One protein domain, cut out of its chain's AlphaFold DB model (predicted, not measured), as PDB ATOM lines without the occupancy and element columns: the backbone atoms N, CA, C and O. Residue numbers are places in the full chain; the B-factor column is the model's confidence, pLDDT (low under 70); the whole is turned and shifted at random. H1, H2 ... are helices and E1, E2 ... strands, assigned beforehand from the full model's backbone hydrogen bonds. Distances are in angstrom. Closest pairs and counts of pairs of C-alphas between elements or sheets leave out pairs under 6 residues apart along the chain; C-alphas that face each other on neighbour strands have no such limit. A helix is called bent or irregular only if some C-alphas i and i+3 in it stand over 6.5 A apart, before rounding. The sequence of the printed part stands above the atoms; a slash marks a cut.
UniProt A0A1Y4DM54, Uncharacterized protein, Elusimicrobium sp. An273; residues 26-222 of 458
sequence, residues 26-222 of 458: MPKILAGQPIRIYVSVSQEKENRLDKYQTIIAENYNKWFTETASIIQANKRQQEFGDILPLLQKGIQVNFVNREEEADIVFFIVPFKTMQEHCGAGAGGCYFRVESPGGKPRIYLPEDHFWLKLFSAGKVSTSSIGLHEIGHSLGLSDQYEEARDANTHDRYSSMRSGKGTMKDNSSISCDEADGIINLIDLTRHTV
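Overview. This is residues 26 to 222 of the 458 residues of an uncharacterized protein of Elusimicrobium sp. An273 (UniProt A0A1Y4DM54). What is the main picture? A strongly twisted sheet of five strands has the long helix H2 and helix H6 packed over one face and the short helix H4 over the other. H2 runs on past the sheet to a helical end, where H3 folds back along it and H8 makes a corner with it. What are the parts? The 197 printed residues, of mixed class, hold eight named helices and five named strands in the order H1 E1 H2 H3 E2 E3 H4 E4 E5 H5 H6 H7 H8; the mixed sheet runs E2 E1 E3 E5 E4. The whole is compact, with a radius of gyration of the C-alphas of 16.5 A, and spans 50 by 35 by 34 A.

Along the chain. Where are the strands? E1 is residues 35 to 40, 16.0 A long, from C-alpha 35 at (70.271, 89.533, 118.229); E3 is 104 to 109, 16.1 A, and E5 137 to 141, 13.4 A. E2 is 93 to 95 and E4 125 to 127. Where are the helices? H2 is residues 43 to 73, 43.9 A, with a kink of 51 degrees near residue 50, and is irregular, C-alphas 44 and 47 being 7.8 A apart. H6 is 157 to 169, 17.9 A, and H8 205 to 219, 21.0 A, ending at C-alpha 219 (60.187, 103.916, 113.343). H1 is 26 to 30, H3 84 to 89, H4 111 to 118, H5 145 to 150 and H7 176 to 182, only just irregular, with C-alphas 177 and 180 6.9 A apart.

Arrangement. How do the strands pair? Within hydrogen-bond range are N 37 and O 94, 2.8 A, in parallel E2 and E1; N 40 and O 106, 2.8 A, in parallel E1 and E3; N 107 and O 138, 2.8 A, in parallel E3 and E5; and N 127 and O 137, 2.8 A, in the antiparallel hairpin E4 and E5. E1, H2, H3 and E2 form a strand-helix-strand unit, parallel neighbour strands with helices between, whose crossover is right-handed. What is on the sheet? In three layers, helices on both faces, H2 and H6 are on the same face, at heights of 7.5 A and 8.5 A, and H4 on the opposite face, at 7.2 A. The closest C-alphas are Val 39 and Gln 53 for E1 and H2, 7.2 A, Leu 140 and Thr 157 for E5 and H6, 6.0 A, and Phe 111 and Pro 141 for H4 and E5, 4.7 A; H7 only grazes the sheet with residues 178 to 182, and H5 is not on it and touches no helix. How do the helices meet? The hub H2 touches H6 with residues 55 to 63 alone, closest C-alphas Asn 59 and Leu 162, 5.1 A, at a steep tilt of 63 degrees, and H3, its helical hairpin partner, with 64 to 68 alone, Phe 64 and Leu 87, 4.5 A, at a shallow tilt of 22 degrees. Its residues 63 to 70 alone touch H8, residues 205 to 211 alone, Thr 67 and Ala 208 closest at 4.7 A, about perpendicular at 90 degrees; H8 touches H1 with 214 to 218 alone, Pro 27 and Thr 218 closest at 6.4 A. Are the helix backbones complete? Every O i to N i+4 pair is within hydrogen-bond range in H1, H3, H4, H5, H6 and H8, but 19 of 27 in H2 and 0 of 3 in H7, where 1 of 4 O i to N i+3 pairs is.

Size, cuts and confidence. How far does it reach? The two C-alphas farthest apart, of Glu 44 and Gln 78, are 50.4 A apart, and the printed part has no cut. Which link is long? H7 to H8, with 22 residues, is long; its residues 196 to 197 pair in parallel with 172 to 173. Where is confidence low? Mean pLDDT of the printed part is 81.4, and 46 residues are under 70: 129 to 134, 144 to 155 and 173 to 200.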
ATOM      1  N   MET A  26      63.766  93.468 113.327       90.44
ATOM      2  CA  MET A  26      63.997  94.894 113.047       90.44
ATOM      3  C   MET A  26      63.738  95.818 114.254       90.44
ATOM      4  O   MET A  26      64.637  96.590 114.582       90.44
ATOM      5  N   PRO A  27      62.604  95.749 114.983       89.06
ATOM      6  CA  PRO A  27      62.388  96.600 116.158       89.06
ATOM      7  C   PRO A  27      63.487  96.461 117.220       89.06
ATOM      8  O   PRO A  27      63.916  97.457 117.798       89.06
ATOM      9  N   LYS A  28      63.982  95.235 117.437       91.00
ATOM     10  CA  LYS A  28      65.059  94.946 118.390       91.00
ATOM     11  C   LYS A  28      66.381  95.588 117.963       91.00
ATOM     12  O   LYS A  28      67.026  96.262 118.768       91.00
ATOM     13  N   ILE A  29      66.734  95.448 116.684       92.88
ATOM     14  CA  ILE A  29      67.924  96.072 116.089       92.88
ATOM     15  C   ILE A  29      67.845  97.599 116.212       92.88
ATOM     16  O   ILE A  29      68.813  98.247 116.610       92.88
ATOM     17  N   LEU A  30      66.681  98.184 115.921       91.69
ATOM     18  CA  LEU A  30      66.472  99.631 116.008       91.69
ATOM     19  C   LEU A  30      66.520 100.167 117.441       91.69
ATOM     20  O   LEU A  30      66.872 101.331 117.626       91.69
ATOM     21  N   ALA A  31      66.226  99.326 118.436       91.06
ATOM     22  CA  ALA A  31      66.439  99.616 119.852       91.06
ATOM     23  C   ALA A  31      67.913  99.468 120.290       91.06
ATOM     24  O   ALA A  31      68.225  99.651 121.465       91.06
ATOM     25  N   GLY A  32      68.823  99.130 119.369       91.50
ATOM     26  CA  GLY A  32      70.251  98.962 119.636       91.50
ATOM     27  C   GLY A  32      70.603  97.673 120.379       91.50
ATOM     28  O   GLY A  32      71.713  97.565 120.896       91.50
ATOM     29  N   GLN A  33      69.679  96.713 120.454       94.81
ATOM     30  CA  GLN A  33      69.896  95.449 121.151       94.81
ATOM     31  C   GLN A  33      70.523  94.404 120.213       94.81
ATOM     32  O   GLN A  33      70.113  94.314 119.052       94.81
ATOM     33  N   PRO A  34      71.469  93.578 120.701       95.75
ATOM     34  CA  PRO A  34      72.025  92.491 119.909       95.75
ATOM     35  C   PRO A  34      70.987  91.387 119.684       95.75
ATOM     36  O   PRO A  34      70.142  91.119 120.546       95.75
ATOM     37  N   ILE A  35      71.078  90.715 118.540       95.56
ATOM     38  CA  ILE A  35      70.271  89.533 118.229       95.56
ATOM     39  C   ILE A  35      70.947  88.313 118.853       95.56
ATOM     40  O   ILE A  35      72.100  88.016 118.551       95.56
ATOM     41  N   ARG A  36      70.230  87.588 119.708       96.94
ATOM     42  CA  ARG A  36      70.693  86.351 120.343       96.94
ATOM     43  C   ARG A  36      70.378  85.169 119.430       96.94
ATOM     44  O   ARG A  36      69.210  84.919 119.137       96.94
ATOM     45  N   ILE A  37      71.392  84.441 118.979       97.50
ATOM     46  CA  ILE A  37      71.255  83.372 117.983       97.50
ATOM     47  C   ILE A  37      71.735  82.049 118.568       97.50
ATOM     48  O   ILE A  37      72.878  81.944 118.996       97.50
ATOM     49  N   TYR A  38      70.889  81.023 118.514       96.56
ATOM     50  CA  TYR A  38      71.335  79.643 118.713       96.56
ATOM     51  C   TYR A  38      71.536  78.971 117.353       96.56
ATOM     52  O   TYR A  38      70.663  79.051 116.484       96.56
ATOM     53  N   VAL A  39      72.678  78.310 117.162       96.88
ATOM     54  CA  VAL A  39      73.001  77.564 115.938       96.88
ATOM     55  C   VAL A  39      73.099  76.083 116.283       96.88
ATOM     56  O   VAL A  39      73.974  75.664 117.034       96.88
ATOM     57  N   SER A  40      72.189  75.291 115.724       94.94
ATOM     58  CA  SER A  40      72.165  73.839 115.833       94.94
ATOM     59  C   SER A  40      72.860  73.228 114.620       94.94
ATOM     60  O   SER A  40      72.415  73.416 113.487       94.94
ATOM     61  N   VAL A  41      73.914  72.458 114.873       92.69
ATOM     62  CA  VAL A  41      74.633  71.634 113.890       92.69
ATOM     63  C   VAL A  41      74.556  70.162 114.307       92.69
ATOM     64  O   VAL A  41      74.255  69.861 115.463       92.69
ATOM     65  N   SER A  42      74.802  69.232 113.385       85.88
ATOM     66  CA  SER A  42      74.969  67.814 113.728       85.88
ATOM     67  C   SER A  42      76.214  67.611 114.612       85.88
ATOM     68  O   SER A  42      77.216  68.302 114.430       85.88
ATOM     69  N   GLN A  43      76.173  66.660 115.560       80.56
ATOM     70  CA  GLN A  43      77.287  66.396 116.498       80.56
ATOM     71  C   GLN A  43      78.614  66.132 115.769       80.56
ATOM     72  O   GLN A  43      79.666  66.634 116.151       80.56
ATOM     73  N   GLU A  44      78.561  65.422 114.641       77.00
ATOM     74  CA  GLU A  44      79.724  65.126 113.793       77.00
ATOM     75  C   GLU A  44      80.373  66.368 113.148       77.00
ATOM     76  O   GLU A  44      81.416  66.261 112.496       77.00
ATOM     77  N   LYS A  45      79.741  67.542 113.272       78.81
ATOM     78  CA  LYS A  45      80.141  68.812 112.653       78.81
ATOM     79  C   LYS A  45      80.267  69.953 113.657       78.81
ATOM     80  O   LYS A  45      80.364  71.103 113.230       78.81
ATOM     81  N   GLU A  46      80.321  69.676 114.960       81.25
ATOM     82  CA  GLU A  46      80.555  70.710 115.983       81.25
ATOM     83  C   GLU A  46      81.835  71.515 115.709       81.25
ATOM     84  O   GLU A  46      81.848  72.732 115.865       81.25
ATOM     85  N   ASN A  47      82.866  70.881 115.139       85.62
ATOM     86  CA  ASN A  47      84.094  71.554 114.704       85.62
ATOM     87  C   ASN A  47      83.910  72.583 113.567       85.62
ATOM     88  O   ASN A  47      84.858  73.282 113.217       85.62
ATOM     89  N   ARG A  48      82.723  72.672 112.954       87.88
ATOM     90  CA  ARG A  48      82.368  73.666 111.926       87.88
ATOM     91  C   ARG A  48      81.434  74.758 112.447       87.88
ATOM     92  O   ARG A  48      81.052  75.624 111.659       87.88
ATOM     93  N   LEU A  49      81.057  74.733 113.726       91.50
ATOM     94  CA  LEU A  49      80.125  75.696 114.312       91.50
ATOM     95  C   LEU A  49      80.588  77.145 114.096       91.50
ATOM     96  O   LEU A  49      79.822  77.947 113.563       91.50
ATOM     97  N   ASP A  50      81.859  77.441 114.377       93.88
ATOM     98  CA  ASP A  50      82.446  78.782 114.224       93.88
ATOM     99  C   ASP A  50      82.341  79.313 112.789       93.88
ATOM    100  O   ASP A  50      82.063  80.494 112.557       93.88
ATOM    101  N   LYS A  51      82.499  78.426 111.797       93.56
ATOM    102  CA  LYS A  51      82.348  78.777 110.379       93.56
ATOM    103  C   LYS A  51      80.920  79.242 110.092       93.56
ATOM    104  O   LYS A  51      80.728  80.251 109.416       93.56
ATOM    105  N   TYR A  52      79.916  78.510 110.571       93.75
ATOM    106  CA  TYR A  52      78.515  78.870 110.346       93.75
ATOM    107  C   TYR A  52      78.118  80.128 111.113       93.75
ATOM    108  O   TYR A  52      77.436  80.984 110.553       93.75
ATOM    109  N   GLN A  53      78.590  80.280 112.351       96.12
ATOM    110  CA  GLN A  53      78.404  81.499 113.137       96.12
ATOM    111  C   GLN A  53      78.980  82.724 112.411       96.12
ATOM    112  O   GLN A  53      78.283  83.723 112.248       96.12
ATOM    113  N   THR A  54      80.198  82.614 111.873       95.81
ATOM    114  CA  THR A  54      80.824  83.669 111.056       95.81
ATOM    115  C   THR A  54      79.952  84.030 109.850       95.81
ATOM    116  O   THR A  54      79.600  85.195 109.680       95.81
ATOM    117  N   ILE A  55      79.504  83.040 109.066       93.62
ATOM    118  CA  ILE A  55      78.642  83.272 107.891       93.62
ATOM    119  C   ILE A  55      77.336  83.986 108.277       93.62
ATOM    120  O   ILE A  55      76.907  84.915 107.593       93.62
ATOM    121  N   ILE A  56      76.689  83.558 109.365       95.81
ATOM    122  CA  ILE A  56      75.433  84.152 109.839       95.81
ATOM    123  C   ILE A  56      75.657  85.610 110.260       95.81
ATOM    124  O   ILE A  56      74.882  86.484 109.866       95.81
ATOM    125  N   ALA A  57      76.719  85.882 111.021       96.81
ATOM    126  CA  ALA A  57      77.061  87.227 111.470       96.81
ATOM    127  C   ALA A  57      77.373  88.169 110.300       96.81
ATOM    128  O   ALA A  57      76.873  89.296 110.254       96.81
ATOM    129  N   GLU A  58      78.154  87.698 109.328       95.12
ATOM    130  CA  GLU A  58      78.453  88.441 108.106       95.12
ATOM    131  C   GLU A  58      77.182  88.750 107.317       95.12
ATOM    132  O   GLU A  58      76.971  89.892 106.920       95.12
ATOM    133  N   ASN A  59      76.297  87.770 107.129       95.00
ATOM    134  CA  ASN A  59      75.064  87.963 106.371       95.00
ATOM    135  C   ASN A  59      74.097  88.954 107.036       95.00
ATOM    136  O   ASN A  59      73.497  89.769 106.335       95.00
ATOM    137  N   TYR A  60      73.959  88.938 108.367       95.69
ATOM    138  CA  TYR A  60      73.205  89.983 109.070       95.69
ATOM    139  C   TYR A  60      73.825  91.363 108.831       95.69
ATOM    140  O   TYR A  60      73.110  92.311 108.505       95.69
ATOM    141  N   ASN A  61      75.149  91.479 108.936       95.50
ATOM    142  CA  ASN A  61      75.830  92.749 108.700       95.50
ATOM    143  C   ASN A  61      75.671  93.249 107.261       95.50
ATOM    144  O   ASN A  61      75.368  94.429 107.081       95.50
ATOM    145  N   LYS A  62      75.775  92.369 106.256       94.88
ATOM    146  CA  LYS A  62      75.638  92.721 104.832       94.88
ATOM    147  C   LYS A  62      74.353  93.483 104.529       94.88
ATOM    148  O   LYS A  62      74.414  94.510 103.860       94.88
ATOM    149  N   TRP A  63      73.215  93.060 105.087       94.94
ATOM    150  CA  TRP A  63      71.933  93.759 104.914       94.94
ATOM    151  C   TRP A  63      72.000  95.251 105.266       94.94
ATOM    152  O   TRP A  63      71.331  96.070 104.635       94.94
ATOM    153  N   PHE A  64      72.809  95.623 106.257       96.25
ATOM    154  CA  PHE A  64      72.949  97.003 106.718       96.25
ATOM    155  C   PHE A  64      74.123  97.707 106.027       96.25
ATOM    156  O   PHE A  64      73.951  98.791 105.462       96.25
ATOM    157  N   THR A  65      75.300  97.084 105.998       96.50
ATOM    158  CA  THR A  65      76.526  97.711 105.490       96.50
ATOM    159  C   THR A  65      76.541  97.850 103.967       96.50
ATOM    160  O   THR A  65      77.038  98.855 103.448       96.50
ATOM    161  N   GLU A  66      75.967  96.900 103.219       96.06
ATOM    162  CA  GLU A  66      75.834  97.032 101.761       96.06
ATOM    163  C   GLU A  66      74.759  98.070 101.404       96.06
ATOM    164  O   GLU A  66      74.976  98.889 100.513       96.06
ATOM    165  N   THR A  67      73.667  98.156 102.173       96.12
ATOM    166  CA  THR A  67      72.677  99.242 102.038       96.12
ATOM    167  C   THR A  67      73.324 100.617 102.249       96.12
ATOM    168  O   THR A  67      73.110 101.530 101.447       96.12
ATOM    169  N   ALA A  68      74.172 100.777 103.276       97.81
ATOM    170  CA  ALA A  68      74.948 102.006 103.479       97.81
ATOM    171  C   ALA A  68      75.862 102.311 102.280       97.81
ATOM    172  O   ALA A  68      75.889 103.446 101.798       97.81
ATOM    173  N   SER A  69      76.569 101.299 101.774       97.62
ATOM    174  CA  SER A  69      77.438 101.427 100.598       97.62
ATOM    175  C   SER A  69      76.658 101.874  99.357       97.62
ATOM    176  O   SER A  69      77.106 102.762  98.635       97.62
ATOM    177  N   ILE A  70      75.454 101.340  99.131       96.44
ATOM    178  CA  ILE A  70      74.588 101.724  98.006       96.44
ATOM    179  C   ILE A  70      74.107 103.173  98.145       96.44
ATOM    180  O   ILE A  70      74.120 103.915  97.159       96.44
ATOM    181  N   ILE A  71      73.720 103.612  99.348       96.56
ATOM    182  CA  ILE A  71      73.376 105.019  99.616       96.56
ATOM    183  C   ILE A  71      74.552 105.935  99.256       96.56
ATOM    184  O   ILE A  71      74.367 106.972  98.608       96.56
ATOM    185  N   GLN A  72      75.763 105.551  99.663       97.00
ATOM    186  CA  GLN A  72      76.974 106.323  99.407       97.00
ATOM    187  C   GLN A  72      77.336 106.363  97.920       97.00
ATOM    188  O   GLN A  72      77.626 107.438  97.393       97.00
ATOM    189  N   ALA A  73      77.257 105.222  97.231       96.25
ATOM    190  CA  ALA A  73      77.505 105.112  95.796       96.25
ATOM    191  C   ALA A  73      76.526 105.972  94.977       96.25
ATOM    192  O   ALA A  73      76.915 106.588  93.985       96.25
ATOM    193  N   ASN A  74      75.276 106.087  95.436       95.25
ATOM    194  CA  ASN A  74      74.266 106.969  94.849       95.25
ATOM    195  C   ASN A  74      74.392 108.440  95.285       95.25
ATOM    196  O   ASN A  74      73.590 109.265  94.852       95.25
ATOM    197  N   LYS A  75      75.381 108.789  96.120       96.56
ATOM    198  CA  LYS A  75      75.626 110.150  96.626       96.56
ATOM    199  C   LYS A  75      74.428 110.752  97.381       96.56
ATOM    200  O   LYS A  75      74.146 111.942  97.262       96.56
ATOM    201  N   ARG A  76      73.702 109.928  98.148       95.38
ATOM    202  CA  ARG A  76      72.492 110.328  98.899       95.38
ATOM    203  C   ARG A  76      72.672 110.350 100.416       95.38
ATOM    204  O   ARG A  76      71.704 110.280 101.166       95.38
ATOM    205  N   GLN A  77      73.907 110.488 100.889       96.69
ATOM    206  CA  GLN A  77      74.243 110.484 102.316       96.69
ATOM    207  C   GLN A  77      73.473 111.552 103.103       96.69
ATOM    208  O   GLN A  77      73.027 111.278 104.210       96.69
ATOM    209  N   GLN A  78      73.278 112.745 102.527       94.88
ATOM    210  CA  GLN A  78      72.533 113.828 103.177       94.88
ATOM    211  C   GLN A  78      71.064 113.455 103.427       94.88
ATOM    212  O   GLN A  78      70.513 113.786 104.471       94.88
ATOM    213  N   GLU A  79      70.428 112.748 102.493       92.50
ATOM    214  CA  GLU A  79      69.009 112.389 102.583       92.50
ATOM    215  C   GLU A  79      68.735 111.243 103.569       92.50
ATOM    216  O   GLU A  79      67.651 111.152 104.149       92.50
ATOM    217  N   PHE A  80      69.728 110.379 103.779       95.06
ATOM    218  CA  PHE A  80      69.644 109.231 104.685       95.06
ATOM    219  C   PHE A  80      70.525 109.387 105.929       95.06
ATOM    220  O   PHE A  80      70.840 108.397 106.588       95.06
ATOM    221  N   GLY A  81      70.942 110.612 106.260       95.31
ATOM    222  CA  GLY A  81      71.893 110.875 107.344       95.31
ATOM    223  C   GLY A  81      71.422 110.408 108.728       95.31
ATOM    224  O   GLY A  81      72.245 110.084 109.575       95.31
ATOM    225  N   ASP A  82      70.113 110.303 108.950       93.81
ATOM    226  CA  ASP A  82      69.491 109.812 110.188       93.81
ATOM    227  C   ASP A  82      69.540 108.281 110.354       93.81
ATOM    228  O   ASP A  82      69.461 107.774 111.478       93.81
ATOM    229  N   ILE A  83      69.667 107.527 109.257       95.00
ATOM    230  CA  ILE A  83      69.779 106.056 109.278       95.00
ATOM    231  C   ILE A  83      71.175 105.564 108.895       95.00
ATOM    232  O   ILE A  83      71.532 104.440 109.236       95.00
ATOM    233  N   LEU A  84      71.989 106.387 108.234       96.62
ATOM    234  CA  LEU A  84      73.313 105.988 107.763       96.62
ATOM    235  C   LEU A  84      74.242 105.515 108.898       96.62
ATOM    236  O   LEU A  84      74.848 104.459 108.719       96.62
ATOM    237  N   PRO A  85      74.308 106.166 110.083       96.38
ATOM    238  CA  PRO A  85      75.125 105.669 111.193       96.38
ATOM    239  C   PRO A  85      74.692 104.283 111.685       96.38
ATOM    240  O   PRO A  85      75.530 103.448 112.017       96.38
ATOM    241  N   LEU A  86      73.381 104.016 111.701       95.19
ATOM    242  CA  LEU A  86      72.838 102.703 112.048       95.19
ATOM    243  C   LEU A  86      73.259 101.652 111.010       95.19
ATOM    244  O   LEU A  86      73.726 100.581 111.381       95.19
ATOM    245  N   LEU A  87      73.102 101.961 109.721       96.88
ATOM    246  CA  LEU A  87      73.446 101.051 108.628       96.88
ATOM    247  C   LEU A  87      74.955 100.753 108.579       96.88
ATOM    248  O   LEU A  87      75.355  99.619 108.347       96.88
ATOM    249  N   GLN A  88      75.796 101.751 108.851       96.81
ATOM    250  CA  GLN A  88      77.253 101.594 108.901       96.81
ATOM    251  C   GLN A  88      77.724 100.787 110.110       96.81
ATOM    252  O   GLN A  88      78.672 100.016 109.991       96.81
ATOM    253  N   LYS A  89      77.067 100.950 111.265       94.88
ATOM    254  CA  LYS A  89      77.361 100.158 112.465       94.88
ATOM    255  C   LYS A  89      77.085  98.665 112.245       94.88
ATOM    256  O   LYS A  89      77.728  97.837 112.885       94.88
ATOM    257  N   GLY A  90      76.141  98.335 111.364       93.94
ATOM    258  CA  GLY A  90      75.712  96.962 111.130       93.94
ATOM    259  C   GLY A  90      74.848  96.412 112.267       93.94
ATOM    260  O   GLY A  90      74.322  97.147 113.109       93.94
ATOM    261  N   ILE A  91      74.689  95.093 112.276       94.75
ATOM    262  CA  ILE A  91      73.875  94.355 113.237       94.75
ATOM    263  C   ILE A  91      74.796  93.609 114.201       94.75
ATOM    264  O   ILE A  91      75.638  92.809 113.801       94.75
ATOM    265  N   GLN A  92      74.584  93.823 115.497       94.88
ATOM    266  CA  GLN A  92      75.257  93.045 116.532       94.88
ATOM    267  C   GLN A  92      74.528  91.718 116.746       94.88
ATOM    268  O   GLN A  92      73.313  91.690 116.960       94.88
ATOM    269  N   VAL A  93      75.283  90.626 116.716       96.81
ATOM    270  CA  VAL A  93      74.804  89.261 116.950       96.81
ATOM    271  C   VAL A  93      75.589  88.630 118.090       96.81
ATOM    272  O   VAL A  93      76.812  88.720 118.129       96.81
ATOM    273  N   ASN A  94      74.872  87.973 118.996       97.94
ATOM    274  CA  ASN A  94      75.432  87.221 120.109       97.94
ATOM    275  C   ASN A  94      75.028  85.759 119.943       97.94
ATOM    276  O   ASN A  94      73.838  85.440 119.979       97.94
ATOM    277  N   PHE A  95      76.001  84.870 119.779       97.94
ATOM    278  CA  PHE A  95      75.725  83.438 119.772       97.94
ATOM    279  C   PHE A  95      75.533  82.944 121.201       97.94
ATOM    280  O   PHE A  95      76.290  83.314 122.094       97.94
ATOM    281  N   VAL A  96      74.481  82.161 121.412       97.31
ATOM    282  CA  VAL A  96      74.088  81.646 122.725       97.31
ATOM    283  C   VAL A  96      73.969  80.129 122.677       97.31
ATOM    284  O   VAL A  96      73.716  79.552 121.614       97.31
ATOM    285  N   ASN A  97      74.135  79.488 123.830       94.44
ATOM    286  CA  ASN A  97      73.987  78.042 123.952       94.44
ATOM    287  C   ASN A  97      72.513  77.615 123.920       94.44
ATOM    288  O   ASN A  97      71.595  78.439 123.951       94.44
ATOM    289  N   ARG A  98      72.269  76.302 123.849       90.50
ATOM    290  CA  ARG A  98      70.919  75.731 123.732       90.50
ATOM    291  C   ARG A  98      70.038  76.053 124.943       90.50
ATOM    292  O   ARG A  98      68.823  76.177 124.801       90.50
ATOM    293  N   GLU A  99      70.650  76.156 126.115       91.56
ATOM    294  CA  GLU A  99      70.008  76.415 127.404       91.56
ATOM    295  C   GLU A  99      69.653  77.897 127.591       91.56
ATOM    296  O   GLU A  99      68.898  78.251 128.493       91.56
ATOM    297  N   GLU A 100      70.194  78.771 126.744       92.69
ATOM    298  CA  GLU A 100      69.992  80.207 126.829       92.69
ATOM    299  C   GLU A 100      68.826  80.697 125.963       92.69
ATOM    300  O   GLU A 100      68.434  80.120 124.941       92.69
ATOM    301  N   GLU A 101      68.288  81.858 126.331       91.69
ATOM    302  CA  GLU A 101      67.235  82.494 125.553       91.69
ATOM    303  C   GLU A 101      67.769  83.059 124.225       91.69
ATOM    304  O   GLU A 101      68.336  84.147 124.171       91.69
ATOM    305  N   ALA A 102      67.588  82.320 123.131       93.50
ATOM    306  CA  ALA A 102      67.759  82.829 121.766       93.50
ATOM    307  C   ALA A 102      66.532  83.615 121.256       93.50
ATOM    308  O   ALA A 102      65.397  83.255 121.570       93.50
ATOM    309  N   ASP A 103      66.758  84.623 120.410       93.12
ATOM    310  CA  ASP A 103      65.718  85.318 119.636       93.12
ATOM    311  C   ASP A 103      65.351  84.550 118.359       93.12
ATOM    312  O   ASP A 103      64.216  84.623 117.895       93.12
ATOM    313  N   ILE A 104      66.309  83.824 117.778       94.19
ATOM    314  CA  ILE A 104      66.150  83.028 116.557       94.19
ATOM    315  C   ILE A 104      67.052  81.793 116.608       94.19
ATOM    316  O   ILE A 104      68.137  81.823 117.192       94.19
ATOM    317  N   VAL A 105      66.592  80.699 115.997       95.06
ATOM    318  CA  VAL A 105      67.341  79.438 115.924       95.06
ATOM    319  C   VAL A 105      67.689  79.101 114.479       95.06
ATOM    320  O   VAL A 105      66.810  79.072 113.621       95.06
ATOM    321  N   PHE A 106      68.954  78.793 114.217       95.94
ATOM    322  CA  PHE A 106      69.421  78.280 112.933       95.94
ATOM    323  C   PHE A 106      69.638  76.772 113.029       95.94
ATOM    324  O   PHE A 106      70.314  76.301 113.938       95.94
ATOM    325  N   PHE A 107      69.095  76.023 112.078       95.06
ATOM    326  CA  PHE A 107      69.340  74.599 111.900       95.06
ATOM    327  C   PHE A 107      70.181  74.412 110.645       95.06
ATOM    328  O   PHE A 107      69.697  74.638 109.536       95.06
ATOM    329  N   ILE A 108      71.435  74.008 110.827       94.44
ATOM    330  CA  ILE A 108      72.319  73.628 109.731       94.44
ATOM    331  C   ILE A 108      72.279  72.108 109.632       94.44
ATOM    332  O   ILE A 108      72.762  71.411 110.524       94.44
ATOM    333  N   VAL A 109      71.636  71.601 108.585       92.12
ATOM    334  CA  VAL A 109      71.317  70.172 108.452       92.12
ATOM    335  C   VAL A 109      71.655  69.660 107.052       92.12
ATOM    336  O   VAL A 109      71.757  70.459 106.114       92.12
ATOM    337  N   PRO A 110      71.803  68.339 106.852       90.00
ATOM    338  CA  PRO A 110      71.974  67.777 105.518       90.00
ATOM    339  C   PRO A 110      70.869  68.243 104.560       90.00
ATOM    340  O   PRO A 110      69.710  68.378 104.951       90.00
ATOM    341  N   PHE A 111      71.211  68.456 103.284       85.94
ATOM    342  CA  PHE A 111      70.289  69.019 102.284       85.94
ATOM    343  C   PHE A 111      68.947  68.272 102.211       85.94
ATOM    344  O   PHE A 111      67.895  68.899 102.144       85.94
ATOM    345  N   LYS A 112      68.974  66.938 102.309       87.00
ATOM    346  CA  LYS A 112      67.763  66.106 102.335       87.00
ATOM    347  C   LYS A 112      66.863  66.428 103.537       87.00
ATOM    348  O   LYS A 112      65.674  66.647 103.356       87.00
ATOM    349  N   THR A 113      67.437  66.527 104.735       89.81
ATOM    350  CA  THR A 113      66.713  66.899 105.961       89.81
ATOM    351  C   THR A 113      66.154  68.318 105.871       89.81
ATOM    352  O   THR A 113      65.033  68.573 106.300       89.81
ATOM    353  N   MET A 114      66.900  69.247 105.266       89.56
ATOM    354  CA  MET A 114      66.388  70.591 104.998       89.56
ATOM    355  C   MET A 114      65.162  70.534 104.076       89.56
ATOM    356  O   MET A 114      64.145  71.128 104.416       89.56
ATOM    357  N   GLN A 115      65.195  69.769 102.980       86.06
ATOM    358  CA  GLN A 115      64.042  69.617 102.081       86.06
ATOM    359  C   GLN A 115      62.841  68.926 102.741       86.06
ATOM    360  O   GLN A 115      61.700  69.273 102.448       86.06
ATOM    361  N   GLU A 116      63.069  67.981 103.653       87.75
ATOM    362  CA  GLU A 116      61.999  67.349 104.439       87.75
ATOM    363  C   GLU A 116      61.269  68.367 105.329       87.75
ATOM    364  O   GLU A 116      60.050  68.294 105.483       87.75
ATOM    365  N   HIS A 117      61.991  69.352 105.870       85.62
ATOM    366  CA  HIS A 117      61.399  70.429 106.664       85.62
ATOM    367  C   HIS A 117      60.811  71.555 105.808       85.62
ATOM    368  O   HIS A 117      59.705  72.011 106.084       85.62
ATOM    369  N   CYS A 118      61.541  72.010 104.790       82.00
ATOM    370  CA  CYS A 118      61.224  73.195 103.993       82.00
ATOM    371  C   CYS A 118      60.321  72.920 102.782       82.00
ATOM    372  O   CYS A 118      59.753  73.856 102.222       82.00
ATOM    373  N   GLY A 119      60.175  71.659 102.374       81.38
ATOM    374  CA  GLY A 119      59.477  71.254 101.157       81.38
ATOM    375  C   GLY A 119      60.426  70.874 100.014       81.38
ATOM    376  O   GLY A 119      61.575  71.317  99.931       81.38
ATOM    377  N   ALA A 120      59.925  70.031  99.108       75.00
ATOM    378  CA  ALA A 120      60.686  69.552  97.959       75.00
ATOM    379  C   ALA A 120      61.098  70.721  97.045       75.00
ATOM    380  O   ALA A 120      60.261  71.523  96.639       75.00
ATOM    381  N   GLY A 121      62.390  70.804  96.714       73.19
ATOM    382  CA  GLY A 121      62.942  71.862  95.859       73.19
ATOM    383  C   GLY A 121      63.341  73.152  96.586       73.19
ATOM    384  O   GLY A 121      63.940  74.021  95.955       73.19
ATOM    385  N   ALA A 122      63.086  73.272  97.893       78.56
ATOM    386  CA  ALA A 122      63.580  74.399  98.681       78.56
ATOM    387  C   ALA A 122      65.115  74.364  98.794       78.56
ATOM    388  O   ALA A 122      65.710  73.287  98.888       78.56
ATOM    389  N   GLY A 123      65.748  75.543  98.774       78.56
ATOM    390  CA  GLY A 123      67.177  75.719  99.068       78.56
ATOM    391  C   GLY A 123      67.452  76.001 100.548       78.56
ATOM    392  O   GLY A 123      68.524  75.679 101.043       78.56
ATOM    393  N   GLY A 124      66.468  76.556 101.247       87.19
ATOM    394  CA  GLY A 124      66.418  76.839 102.675       87.19
ATOM    395  C   GLY A 124      65.017  77.339 103.006       87.19
ATOM    396  O   GLY A 124      64.164  77.419 102.117       87.19
ATOM    397  N   CYS A 125      64.761  77.621 104.280       85.56
ATOM    398  CA  CYS A 125      63.514  78.268 104.657       85.56
ATOM    399  C   CYS A 125      63.580  78.953 106.020       85.56
ATOM    400  O   CYS A 125      64.122  78.428 106.997       85.56
ATOM    401  N   TYR A 126      62.927  80.103 106.098       88.00
ATOM    402  CA  TYR A 126      62.541  80.767 107.326       88.00
ATOM    403  C   TYR A 126      61.147  80.295 107.758       88.00
ATOM    404  O   TYR A 126      60.187  80.309 106.986       88.00
ATOM    405  N   PHE A 127      61.017  79.914 109.025       84.12
ATOM    406  CA  PHE A 127      59.741  79.645 109.668       84.12
ATOM    407  C   PHE A 127      59.450  80.681 110.737       84.12
ATOM    408  O   PHE A 127      60.076  80.726 111.802       84.12
ATOM    409  N   ARG A 128      58.381  81.436 110.496       76.00
ATOM    410  CA  ARG A 128      57.711  82.208 111.537       76.00
ATOM    411  C   ARG A 128      56.889  81.274 112.425       76.00
ATOM    412  O   ARG A 128      55.898  80.703 111.957       76.00
ATOM    413  N   VAL A 129      57.248  81.149 113.704       66.69
ATOM    414  CA  VAL A 129      56.421  80.413 114.673       66.69
ATOM    415  C   VAL A 129      55.320  81.331 115.203       66.69
ATOM    416  O   VAL A 129      55.584  82.455 115.611       66.69
ATOM    417  N   GLU A 130      54.070  80.871 115.140       58.31
ATOM    418  CA  GLU A 130      52.885  81.659 115.534       58.31
ATOM    419  C   GLU A 130      52.355  81.326 116.928       58.31
ATOM    420  O   GLU A 130      51.439  81.980 117.423       58.31
ATOM    421  N   SER A 131      52.907  80.294 117.556       51.16
ATOM    422  CA  SER A 131      52.497  79.844 118.880       51.16
ATOM    423  C   SER A 131      53.219  80.639 119.976       51.16
ATOM    424  O   SER A 131      54.419  80.897 119.836       51.16
ATOM    425  N   PRO A 132      52.540  80.989 121.087       49.41
ATOM    426  CA  PRO A 132      53.183  81.604 122.249       49.41
ATOM    427  C   PRO A 132      54.371  80.760 122.735       49.41
ATOM    428  O   PRO A 132      54.224  79.559 122.950       49.41
ATOM    429  N   GLY A 133      55.549  81.377 122.875       58.25
ATOM    430  CA  GLY A 133      56.788  80.707 123.300       58.25
ATOM    431  C   GLY A 133      57.607  80.055 122.177       58.25
ATOM    432  O   GLY A 133      58.700  79.552 122.425       58.25
ATOM    433  N   GLY A 134      57.123  80.072 120.933       68.56
ATOM    434  CA  GLY A 134      57.886  79.601 119.782       68.56
ATOM    435  C   GLY A 134      58.884  80.641 119.266       68.56
ATOM    436  O   GLY A 134      58.524  81.794 119.053       68.56
ATOM    437  N   LYS A 135      60.127  80.222 119.016       80.75
ATOM    438  CA  LYS A 135      61.181  81.071 118.432       80.75
ATOM    439  C   LYS A 135      61.190  80.937 116.908       80.75
ATOM    440  O   LYS A 135      61.040  79.803 116.439       80.75
ATOM    441  N   PRO A 136      61.371  82.023 116.132       88.38
ATOM    442  CA  PRO A 136      61.580  81.927 114.690       88.38
ATOM    443  C   PRO A 136      62.767  81.011 114.376       88.38
ATOM    444  O   PRO A 136      63.709  80.894 115.166       88.38
ATOM    445  N   ARG A 137      62.698  80.327 113.231       91.75
ATOM    446  CA  ARG A 137      63.688  79.320 112.831       91.75
ATOM    447  C   ARG A 137      64.142  79.553 111.404       91.75
ATOM    448  O   ARG A 137      63.322  79.920 110.571       91.75
ATOM    449  N   ILE A 138      65.408  79.290 111.122       92.88
ATOM    450  CA  ILE A 138      65.948  79.237 109.762       92.88
ATOM    451  C   ILE A 138      66.589  77.870 109.563       92.88
ATOM    452  O   ILE A 138      67.405  77.451 110.379       92.88
ATOM    453  N   TYR A 139      66.229  77.183 108.485       92.25
ATOM    454  CA  TYR A 139      66.870  75.944 108.060       92.25
ATOM    455  C   TYR A 139      67.776  76.235 106.874       92.25
ATOM    456  O   TYR A 139      67.316  76.732 105.844       92.25
ATOM    457  N   LEU A 140      69.058  75.909 107.023       91.88
ATOM    458  CA  LEU A 140      70.059  76.018 105.971       91.88
ATOM    459  C   LEU A 140      70.665  74.639 105.695       91.88
ATOM    460  O   LEU A 140      70.849  73.847 106.624       91.88
ATOM    461  N   PRO A 141      71.001  74.340 104.432       89.56
ATOM    462  CA  PRO A 141      71.708  73.121 104.109       89.56
ATOM    463  C   PRO A 141      73.172  73.228 104.532       89.56
ATOM    464  O   PRO A 141      73.788  74.286 104.426       89.56
ATOM    465  N   GLU A 142      73.759  72.115 104.949       87.69
ATOM    466  CA  GLU A 142      75.206  72.005 105.086       87.69
ATOM    467  C   GLU A 142      75.906  72.264 103.738       87.69
ATOM    468  O   GLU A 142      75.521  71.720 102.699       87.69
ATOM    469  N   ASP A 143      76.977  73.067 103.750       76.56
ATOM    470  CA  ASP A 143      77.838  73.258 102.579       76.56
ATOM    471  C   ASP A 143      78.394  71.917 102.073       76.56
ATOM    472  O   ASP A 143      79.307  71.332 102.665       76.56
ATOM    473  N   HIS A 144      77.898  71.475 100.920       68.88
ATOM    474  CA  HIS A 144      78.419  70.317 100.204       68.88
ATOM    475  C   HIS A 144      79.156  70.767  98.942       68.88
ATOM    476  O   HIS A 144      78.630  71.544  98.143       68.88
ATOM    477  N   PHE A 145      80.368  70.241  98.739       56.66
ATOM    478  CA  PHE A 145      81.217  70.567  97.585       56.66
ATOM    479  C   PHE A 145      80.468  70.408  96.251       56.66
ATOM    480  O   PHE A 145      80.463  71.324  95.433       56.66
ATOM    481  N   TRP A 146      79.745  69.298  96.082       53.62
ATOM    482  CA  TRP A 146      78.965  69.006  94.877       53.62
ATOM    483  C   TRP A 146      77.781  69.954  94.664       53.62
ATOM    484  O   TRP A 146      77.553  70.397  93.543       53.62
ATOM    485  N   LEU A 147      77.073  70.337  95.730       60.25
ATOM    486  CA  LEU A 147      75.984  71.318  95.651       60.25
ATOM    487  C   LEU A 147      76.506  72.686  95.198       60.25
ATOM    488  O   LEU A 147      75.894  73.323  94.344       60.25
ATOM    489  N   LYS A 148      77.678  73.104  95.689       57.38
ATOM    490  CA  LYS A 148      78.333  74.350  95.266       57.38
ATOM    491  C   LYS A 148      78.806  74.290  93.806       57.38
ATOM    492  O   LYS A 148      78.684  75.286  93.097       57.38
ATOM    493  N   LEU A 149      79.300  73.131  93.359       51.28
ATOM    494  CA  LEU A 149      79.805  72.912  91.998       51.28
ATOM    495  C   LEU A 149      78.677  72.903  90.947       51.28
ATOM    496  O   LEU A 149      78.765  73.617  89.953       51.28
ATOM    497  N   PHE A 150      77.592  72.151  91.179       53.91
ATOM    498  CA  PHE A 150      76.497  71.995  90.206       53.91
ATOM    499  C   PHE A 150      75.503  73.165  90.182       53.91
ATOM    500  O   PHE A 150      74.787  73.336  89.200       53.91
ATOM    501  N   SER A 151      75.465  73.993  91.230       55.09
ATOM    502  CA  SER A 151      74.609  75.189  91.284       55.09
ATOM    503  C   SER A 151      75.324  76.492  90.907       55.09
ATOM    504  O   SER A 151      74.764  77.572  91.102       55.09
ATOM    505  N   ALA A 152      76.569  76.416  90.417       54.25
ATOM    506  CA  ALA A 152      77.427  77.582  90.179       54.25
ATOM    507  C   ALA A 152      77.529  78.520  91.407       54.25
ATOM    508  O   ALA A 152      77.530  79.741  91.276       54.25
ATOM    509  N   GLY A 153      77.564  77.957  92.620       52.25
ATOM    510  CA  GLY A 153      77.660  78.708  93.878       52.25
ATOM    511  C   GLY A 153      76.358  79.340  94.395       52.25
ATOM    512  O   GLY A 153      76.365  79.859  95.513       52.25
ATOM    513  N   LYS A 154      75.245  79.254  93.650       52.12
ATOM    514  CA  LYS A 154      73.939  79.840  94.025       52.12
ATOM    515  C   LYS A 154      73.217  79.103  95.155       52.12
ATOM    516  O   LYS A 154      72.303  79.654  95.760       52.12
ATOM    517  N   VAL A 155      73.616  77.866  95.446       62.28
ATOM    518  CA  VAL A 155      73.106  77.064  96.567       62.28
ATOM    519  C   VAL A 155      74.260  76.872  97.552       62.28
ATOM    520  O   VAL A 155      74.946  75.851  97.553       62.28
ATOM    521  N   SER A 156      74.536  77.909  98.343       75.88
ATOM    522  CA  SER A 156      75.500  77.865  99.450       75.88
ATOM    523  C   SER A 156      74.848  78.335 100.744       75.88
ATOM    524  O   SER A 156      73.903  79.126 100.701       75.88
ATOM    525  N   THR A 157      75.382  77.901 101.890       80.44
ATOM    526  CA  THR A 157      74.884  78.338 103.207       80.44
ATOM    527  C   THR A 157      74.906  79.861 103.329       80.44
ATOM    528  O   THR A 157      73.989  80.450 103.889       80.44
ATOM    529  N   SER A 158      75.929  80.515 102.765       84.75
ATOM    530  CA  SER A 158      76.039  81.975 102.781       84.75
ATOM    531  C   SER A 158      74.957  82.642 101.935       84.75
ATOM    532  O   SER A 158      74.270  83.521 102.439       84.75
ATOM    533  N   SER A 159      74.746  82.200 100.696       84.44
ATOM    534  CA  SER A 159      73.735  82.802  99.820       84.44
ATOM    535  C   SER A 159      72.314  82.557 100.342       84.44
ATOM    536  O   SER A 159      71.556  83.485 100.605       84.44
ATOM    537  N   ILE A 160      71.963  81.301 100.612       85.81
ATOM    538  CA  ILE A 160      70.642  80.971 101.157       85.81
ATOM    539  C   ILE A 160      70.447  81.661 102.512       85.81
ATOM    540  O   ILE A 160      69.407  82.262 102.755       85.81
ATOM    541  N   GLY A 161      71.473  81.659 103.366       89.06
ATOM    542  CA  GLY A 161      71.442  82.349 104.651       89.06
ATOM    543  C   GLY A 161      71.171  83.846 104.525       89.06
ATOM    544  O   GLY A 161      70.417  84.377 105.333       89.06
ATOM    545  N   LEU A 162      71.733  84.524 103.519       91.50
ATOM    546  CA  LEU A 162      71.484  85.948 103.279       91.50
ATOM    547  C   LEU A 162      70.000  86.204 102.982       91.50
ATOM    548  O   LEU A 162      69.405  87.091 103.601       91.50
ATOM    549  N   HIS A 163      69.401  85.392 102.105       88.88
ATOM    550  CA  HIS A 163      67.971  85.449 101.771       88.88
ATOM    551  C   HIS A 163      67.090  85.177 102.995       88.88
ATOM    552  O   HIS A 163      66.272  86.012 103.373       88.88
ATOM    553  N   GLU A 164      67.291  84.055 103.688       89.06
ATOM    554  CA  GLU A 164      66.444  83.698 104.837       89.06
ATOM    555  C   GLU A 164      66.563  84.701 105.997       89.06
ATOM    556  O   GLU A 164      65.592  84.974 106.709       89.06
ATOM    557  N   ILE A 165      67.736  85.317 106.171       93.00
ATOM    558  CA  ILE A 165      67.924  86.399 107.143       93.00
ATOM    559  C   ILE A 165      67.060  87.613 106.795       93.00
ATOM    560  O   ILE A 165      66.476  88.202 107.707       93.00
ATOM    561  N   GLY A 166      66.901  87.974 105.521       90.56
ATOM    562  CA  GLY A 166      66.047  89.101 105.150       90.56
ATOM    563  C   GLY A 166      64.578  88.883 105.540       90.56
ATOM    564  O   GLY A 166      63.925  89.823 106.009       90.56
ATOM    565  N   HIS A 167      64.077  87.641 105.507       86.44
ATOM    566  CA  HIS A 167      62.765  87.306 106.083       86.44
ATOM    567  C   HIS A 167      62.700  87.557 107.590       86.44
ATOM    568  O   HIS A 167      61.723  88.126 108.080       86.44
ATOM    569  N   SER A 168      63.755  87.206 108.335       90.25
ATOM    570  CA  SER A 168      63.819  87.462 109.782       90.25
ATOM    571  C   SER A 168      63.774  88.956 110.136       90.25
ATOM    572  O   SER A 168      63.282  89.329 111.207       90.25
ATOM    573  N   LEU A 169      64.241  89.819 109.225       89.69
ATOM    574  CA  LEU A 169      64.146  91.275 109.349       89.69
ATOM    575  C   LEU A 169      62.735  91.783 109.019       89.69
ATOM    576  O   LEU A 169      62.287  92.756 109.619       89.69
ATOM    577  N   GLY A 170      62.015  91.097 108.129       81.94
ATOM    578  CA  GLY A 170      60.651  91.428 107.712       81.94
ATOM    579  C   GLY A 170      60.487  91.659 106.210       81.94
ATOM    580  O   GLY A 170      59.403  92.053 105.773       81.94
ATOM    581  N   LEU A 171      61.524  91.413 105.411       82.00
ATOM    582  CA  LEU A 171      61.455  91.534 103.958       82.00
ATOM    583  C   LEU A 171      60.673  90.378 103.327       82.00
ATOM    584  O   LEU A 171      60.529  89.294 103.896       82.00
ATOM    585  N   SER A 172      60.144  90.636 102.130       72.38
ATOM    586  CA  SER A 172      59.331  89.670 101.395       72.38
ATOM    587  C   SER A 172      60.118  88.874 100.374       72.38
ATOM    588  O   SER A 172      61.039  89.402  99.752       72.38
ATOM    589  N   ASP A 173      59.636  87.659 100.112       64.44
ATOM    590  CA  ASP A 173      60.079  86.843  98.982       64.44
ATOM    591  C   ASP A 173      59.523  87.397  97.663       64.44
ATOM    592  O   ASP A 173      58.433  87.991  97.621       64.44
ATOM    593  N   GLN A 174      60.251  87.188  96.568       54.00
ATOM    594  CA  GLN A 174      59.812  87.479  95.208       54.00
ATOM    595  C   GLN A 174      58.645  86.598  94.761       54.00
ATOM    596  O   GLN A 174      57.803  87.081  93.994       54.00
ATOM    597  N   TYR A 175      58.521  85.387  95.302       51.31
ATOM    598  CA  TYR A 175      57.454  84.446  94.960       51.31
ATOM    599  C   TYR A 175      56.200  84.665  95.807       51.31
ATOM    600  O   TYR A 175      56.289  84.770  97.023       51.31
ATOM    601  N   GLU A 176      55.031  84.736  95.159       49.12
ATOM    602  CA  GLU A 176      53.716  85.009  95.770       49.12
ATOM    603  C   GLU A 176      53.369  84.037  96.911       49.12
ATOM    604  O   GLU A 176      52.890  84.455  97.962       49.12
ATOM    605  N   GLU A 177      53.691  82.757  96.732       46.34
ATOM    606  CA  GLU A 177      53.334  81.655  97.635       46.34
ATOM    607  C   GLU A 177      54.058  81.716  98.994       46.34
ATOM    608  O   GLU A 177      53.518  81.258 100.001       46.34
ATOM    609  N   ALA A 178      55.244  82.337  99.055       49.62
ATOM    610  CA  ALA A 178      56.060  82.444 100.270       49.62
ATOM    611  C   ALA A 178      55.776  83.717 101.103       49.62
ATOM    612  O   ALA A 178      56.239  83.846 102.240       49.62
ATOM    613  N   ARG A 179      54.986  84.666 100.578       57.94
ATOM    614  CA  ARG A 179      54.813  86.007 101.182       57.94
ATOM    615  C   ARG A 179      53.866  86.044 102.358       57.94
ATOM    616  O   ARG A 179      54.126  86.740 103.334       57.94
ATOM    617  N   ASP A 180      52.778  85.288 102.282       49.44
ATOM    618  CA  ASP A 180      51.753  85.284 103.328       49.44
ATOM    619  C   ASP A 180      52.315  84.713 104.655       49.44
ATOM    620  O   ASP A 180      51.806  85.014 105.739       49.44
ATOM    621  N   ALA A 181      53.389  83.911 104.599       49.19
ATOM    622  CA  ALA A 181      53.960  83.221 105.757       49.19
ATOM    623  C   ALA A 181      55.107  83.979 106.455       49.19
ATOM    624  O   ALA A 181      55.179  83.954 107.689       49.19
ATOM    625  N   ASN A 182      55.971  84.660 105.691       52.81
ATOM    626  CA  ASN A 182      57.330  85.020 106.132       52.81
ATOM    627  C   ASN A 182      57.679  86.508 106.017       52.81
ATOM    628  O   ASN A 182      58.799  86.920 106.299       52.81
ATOM    629  N   THR A 183      56.700  87.330 105.668       58.09
ATOM    630  CA  THR A 183      56.906  88.732 105.325       58.09
ATOM    631  C   THR A 183      56.240  89.651 106.341       58.09
ATOM    632  O   THR A 183      55.185  89.293 106.875       58.09
ATOM    633  N   HIS A 184      56.814  90.833 106.619       55.12
ATOM    634  CA  HIS A 184      56.138  91.880 107.401       55.12
ATOM    635  C   HIS A 184      54.705  92.091 106.897       55.12
ATOM    636  O   HIS A 184      54.482  92.078 105.690       55.12
ATOM    637  N   ASP A 185      53.735  92.374 107.777       53.44
ATOM    638  CA  ASP A 185      52.324  92.624 107.387       53.44
ATOM    639  C   ASP A 185      52.156  93.767 106.363       53.44
ATOM    640  O   ASP A 185      51.081  93.994 105.821       53.44
ATOM    641  N   ARG A 186      53.233  94.522 106.114       53.56
ATOM    642  CA  ARG A 186      53.301  95.598 105.129       53.56
ATOM    643  C   ARG A 186      53.963  95.175 103.819       53.56
ATOM    644  O   ARG A 186      53.992  95.976 102.921       53.56
ATOM    645  N   TYR A 187      54.477  93.965 103.639       50.44
ATOM    646  CA  TYR A 187      54.960  93.508 102.325       50.44
ATOM    647  C   TYR A 187      54.252  92.230 101.850       50.44
ATOM    648  O   TYR A 187      54.572  91.727 100.773       50.44
ATOM    649  N   SER A 188      53.259  91.731 102.597       45.88
ATOM    650  CA  SER A 188      52.480  90.515 102.311       45.88
ATOM    651  C   SER A 188      51.552  90.641 101.093       45.88
ATOM    652  O   SER A 188      50.450  90.133 101.101       45.88
ATOM    653  N   SER A 189      51.918  91.337 100.014       43.34
ATOM    654  CA  SER A 189      51.013  91.446  98.861       43.34
ATOM    655  C   SER A 189      50.983  90.160  98.023       43.34
ATOM    656  O   SER A 189      52.036  89.647  97.631       43.34
ATOM    657  N   MET A 190      49.775  89.728  97.637       37.25
ATOM    658  CA  MET A 190      49.516  88.615  96.703       37.25
ATOM    659  C   MET A 190      50.109  88.809  95.291       37.25
ATOM    660  O   MET A 190      49.803  88.029  94.413       37.25
ATOM    661  N   ARG A 191      50.882  89.856  94.968       44.06
ATOM    662  CA  ARG A 191      51.430  90.028  93.601       44.06
ATOM    663  C   ARG A 191      52.816  90.640  93.601       44.06
ATOM    664  O   ARG A 191      53.105  91.537  94.390       44.06
ATOM    665  N   SER A 192      53.701  90.124  92.749       34.84
ATOM    666  CA  SER A 192      55.122  90.471  92.758       34.84
ATOM    667  C   SER A 192      55.417  91.937  92.486       34.84
ATOM    668  O   SER A 192      54.810  92.574  91.629       34.84
ATOM    669  N   GLY A 193      56.352  92.500  93.254       43.47
ATOM    670  CA  GLY A 193      56.882  93.813  92.928       43.47
ATOM    671  C   GLY A 193      57.759  94.428  94.004       43.47
ATOM    672  O   GLY A 193      57.197  95.068  94.882       43.47
ATOM    673  N   LYS A 194      59.079  94.291  93.790       48.56
ATOM    674  CA  LYS A 194      60.239  95.151  94.139       48.56
ATOM    675  C   LYS A 194      60.259  95.816  95.534       48.56
ATOM    676  O   LYS A 194      59.269  96.383  95.979       48.56
ATOM    677  N   GLY A 195      61.419  95.770  96.199       48.97
ATOM    678  CA  GLY A 195      61.544  95.859  97.667       48.97
ATOM    679  C   GLY A 195      61.454  94.471  98.316       48.97
ATOM    680  O   GLY A 195      60.835  94.275  99.358       48.97
ATOM    681  N   THR A 196      61.941  93.473  97.588       55.97
ATOM    682  CA  THR A 196      61.611  92.056  97.682       55.97
ATOM    683  C   THR A 196      62.880  91.311  97.310       55.97
ATOM    684  O   THR A 196      63.467  91.685  96.302       55.97
ATOM    685  N   MET A 197      63.297  90.325  98.097       68.00
ATOM    686  CA  MET A 197      64.581  89.637  97.923       68.00
ATOM    687  C   MET A 197      64.589  88.891  96.587       68.00
ATOM    688  O   MET A 197      63.947  87.848  96.451       68.00
ATOM    689  N   LYS A 198      65.209  89.490  95.566       62.47
ATOM    690  CA  LYS A 198      65.249  88.945  94.199       62.47
ATOM    691  C   LYS A 198      66.475  88.089  93.956       62.47
ATOM    692  O   LYS A 198      66.424  87.148  93.167       62.47
ATOM    693  N   ASP A 199      67.569  88.469  94.599       64.12
ATOM    694  CA  ASP A 199      68.840  87.774  94.548       64.12
ATOM    695  C   ASP A 199      69.149  87.223  95.938       64.12
ATOM    696  O   ASP A 199      68.982  87.900  96.951       64.12
ATOM    697  N   ASN A 200      69.585  85.971  95.979       66.44
ATOM    698  CA  ASN A 200      70.015  85.315  97.201       66.44
ATOM    699  C   ASN A 200      71.517  85.510  97.451       66.44
ATOM    700  O   ASN A 200      72.033  85.027  98.450       66.44
ATOM    701  N   SER A 201      72.266  86.152  96.556       71.44
ATOM    702  CA  SER A 201      73.732  86.200  96.632       71.44
ATOM    703  C   SER A 201      74.320  87.575  96.950       71.44
ATOM    704  O   SER A 201      75.462  87.641  97.411       71.44
ATOM    705  N   SER A 202      73.559  88.658  96.764       83.06
ATOM    706  CA  SER A 202      74.028  90.033  96.974       83.06
ATOM    707  C   SER A 202      72.902  90.988  97.377       83.06
ATOM    708  O   SER A 202      71.733  90.725  97.087       83.06
ATOM    709  N   ILE A 203      73.241  92.102  98.038       89.56
ATOM    710  CA  ILE A 203      72.291  93.191  98.293       89.56
ATOM    711  C   ILE A 203      72.344  94.162  97.115       89.56
ATOM    712  O   ILE A 203      73.353  94.827  96.882       89.56
ATOM    713  N   SER A 204      71.246  94.270  96.365       89.31
ATOM    714  CA  SER A 204      71.116  95.258  95.296       89.31
ATOM    715  C   SER A 204      70.390  96.519  95.780       89.31
ATOM    716  O   SER A 204      69.971  96.640  96.934       89.31
ATOM    717  N   CYS A 205      70.207  97.485  94.879       88.38
ATOM    718  CA  CYS A 205      69.424  98.685  95.167       88.38
ATOM    719  C   CYS A 205      67.960  98.379  95.543       88.38
ATOM    720  O   CYS A 205      67.375  99.133  96.315       88.38
ATOM    721  N   ASP A 206      67.375  97.281  95.041       82.81
ATOM    722  CA  ASP A 206      66.003  96.882  95.385       82.81
ATOM    723  C   ASP A 206      65.920  96.399  96.848       82.81
ATOM    724  O   ASP A 206      64.994  96.766  97.575       82.81
ATOM    725  N   GLU A 207      66.885  95.588  97.293       87.25
ATOM    726  CA  GLU A 207      67.009  95.131  98.682       87.25
ATOM    727  C   GLU A 207      67.300  96.300  99.635       87.25
ATOM    728  O   GLU A 207      66.669  96.408 100.690       87.25
ATOM    729  N   ALA A 208      68.186  97.216  99.231       91.12
ATOM    730  CA  ALA A 208      68.492  98.439  99.971       91.12
ATOM    731  C   ALA A 208      67.251  99.328 100.153       91.12
ATOM    732  O   ALA A 208      66.966  99.776 101.267       91.12
ATOM    733  N   ASP A 209      66.464  99.533  99.091       87.56
ATOM    734  CA  ASP A 209      65.193 100.254  99.185       87.56
ATOM    735  C   ASP A 209      64.221  99.576 100.166       87.56
ATOM    736  O   ASP A 209      63.489 100.245 100.904       87.56
ATOM    737  N   GLY A 210      64.211  98.240 100.180       84.06
ATOM    738  CA  GLY A 210      63.427  97.428 101.107       84.06
ATOM    739  C   GLY A 210      63.814  97.667 102.564       84.06
ATOM    740  O   GLY A 210      62.941  97.962 103.379       84.06
ATOM    741  N   ILE A 211      65.111  97.604 102.891       89.81
ATOM    742  CA  ILE A 211      65.622  97.858 104.247       89.81
ATOM    743  C   ILE A 211      65.299  99.276 104.714       89.81
ATOM    744  O   ILE A 211      64.808  99.449 105.829       89.81
ATOM    745  N   ILE A 212      65.522 100.285 103.870       90.06
ATOM    746  CA  ILE A 212      65.234 101.688 104.208       90.06
ATOM    747  C   ILE A 212      63.753 101.865 104.531       90.06
ATOM    748  O   ILE A 212      63.407 102.411 105.579       90.06
ATOM    749  N   ASN A 213      62.874 101.350 103.667       84.00
ATOM    750  CA  ASN A 213      61.441 101.394 103.925       84.00
ATOM    751  C   ASN A 213      61.097 100.656 105.219       84.00
ATOM    752  O   ASN A 213      60.376 101.199 106.044       84.00
ATOM    753  N   LEU A 214      61.627  99.457 105.450       83.12
ATOM    754  CA  LEU A 214      61.343  98.689 106.658       83.12
ATOM    755  C   LEU A 214      61.760  99.443 107.935       83.12
ATOM    756  O   LEU A 214      61.010  99.437 108.915       83.12
ATOM    757  N   ILE A 215      62.896 100.147 107.916       88.06
ATOM    758  CA  ILE A 215      63.328 101.027 109.013       88.06
ATOM    759  C   ILE A 215      62.327 102.170 109.211       88.06
ATOM    760  O   ILE A 215      61.855 102.371 110.331       88.06
ATOM    761  N   ASP A 216      61.967 102.885 108.143       83.38
ATOM    762  CA  ASP A 216      61.020 104.005 108.200       83.38
ATOM    763  C   ASP A 216      59.647 103.551 108.729       83.38
ATOM    764  O   ASP A 216      59.070 104.186 109.615       83.38
ATOM    765  N   LEU A 217      59.148 102.402 108.262       75.81
ATOM    766  CA  LEU A 217      57.888 101.808 108.712       75.81
ATOM    767  C   LEU A 217      57.937 101.435 110.199       75.81
ATOM    768  O   LEU A 217      56.969 101.697 110.913       75.81
ATOM    769  N   THR A 218      59.048 100.849 110.657       79.81
ATOM    770  CA  THR A 218      59.216 100.403 112.051       79.81
ATOM    771  C   THR A 218      59.389 101.585 113.009       79.81
ATOM    772  O   THR A 218      58.909 101.538 114.137       79.81
ATOM    773  N   ARG A 219      60.036 102.672 112.565       81.94
ATOM    774  CA  ARG A 219      60.187 103.916 113.343       81.94
ATOM    775  C   ARG A 219      58.976 104.845 113.265       81.94
ATOM    776  O   ARG A 219      58.956 105.858 113.956       81.94
ATOM    777  N   HIS A 220      57.990 104.525 112.425       74.94
ATOM    778  CA  HIS A 220      56.904 105.436 112.055       74.94
ATOM    779  C   HIS A 220      57.404 106.770 111.466       74.94
ATOM    780  O   HIS A 220      56.762 107.808 111.610       74.94
ATOM    781  N   THR A 221      58.541 106.736 110.770       74.31
ATOM    782  CA  THR A 221      59.136 107.897 110.106       74.31
ATOM    783  C   THR A 221      58.578 108.039 108.691       74.31
ATOM    784  O   THR A 221      58.423 107.061 107.962       74.31
ATOM    785  N   VAL A 222      58.307 109.277 108.269       71.12
ATOM    786  CA  VAL A 222      57.923 109.597 106.887       71.12
ATOM    787  C   VAL A 222      59.071 110.325 106.198       71.12
ATOM    788  O   VAL A 222      59.158 111.554 106.216       71.12
TER     789      VAL A 222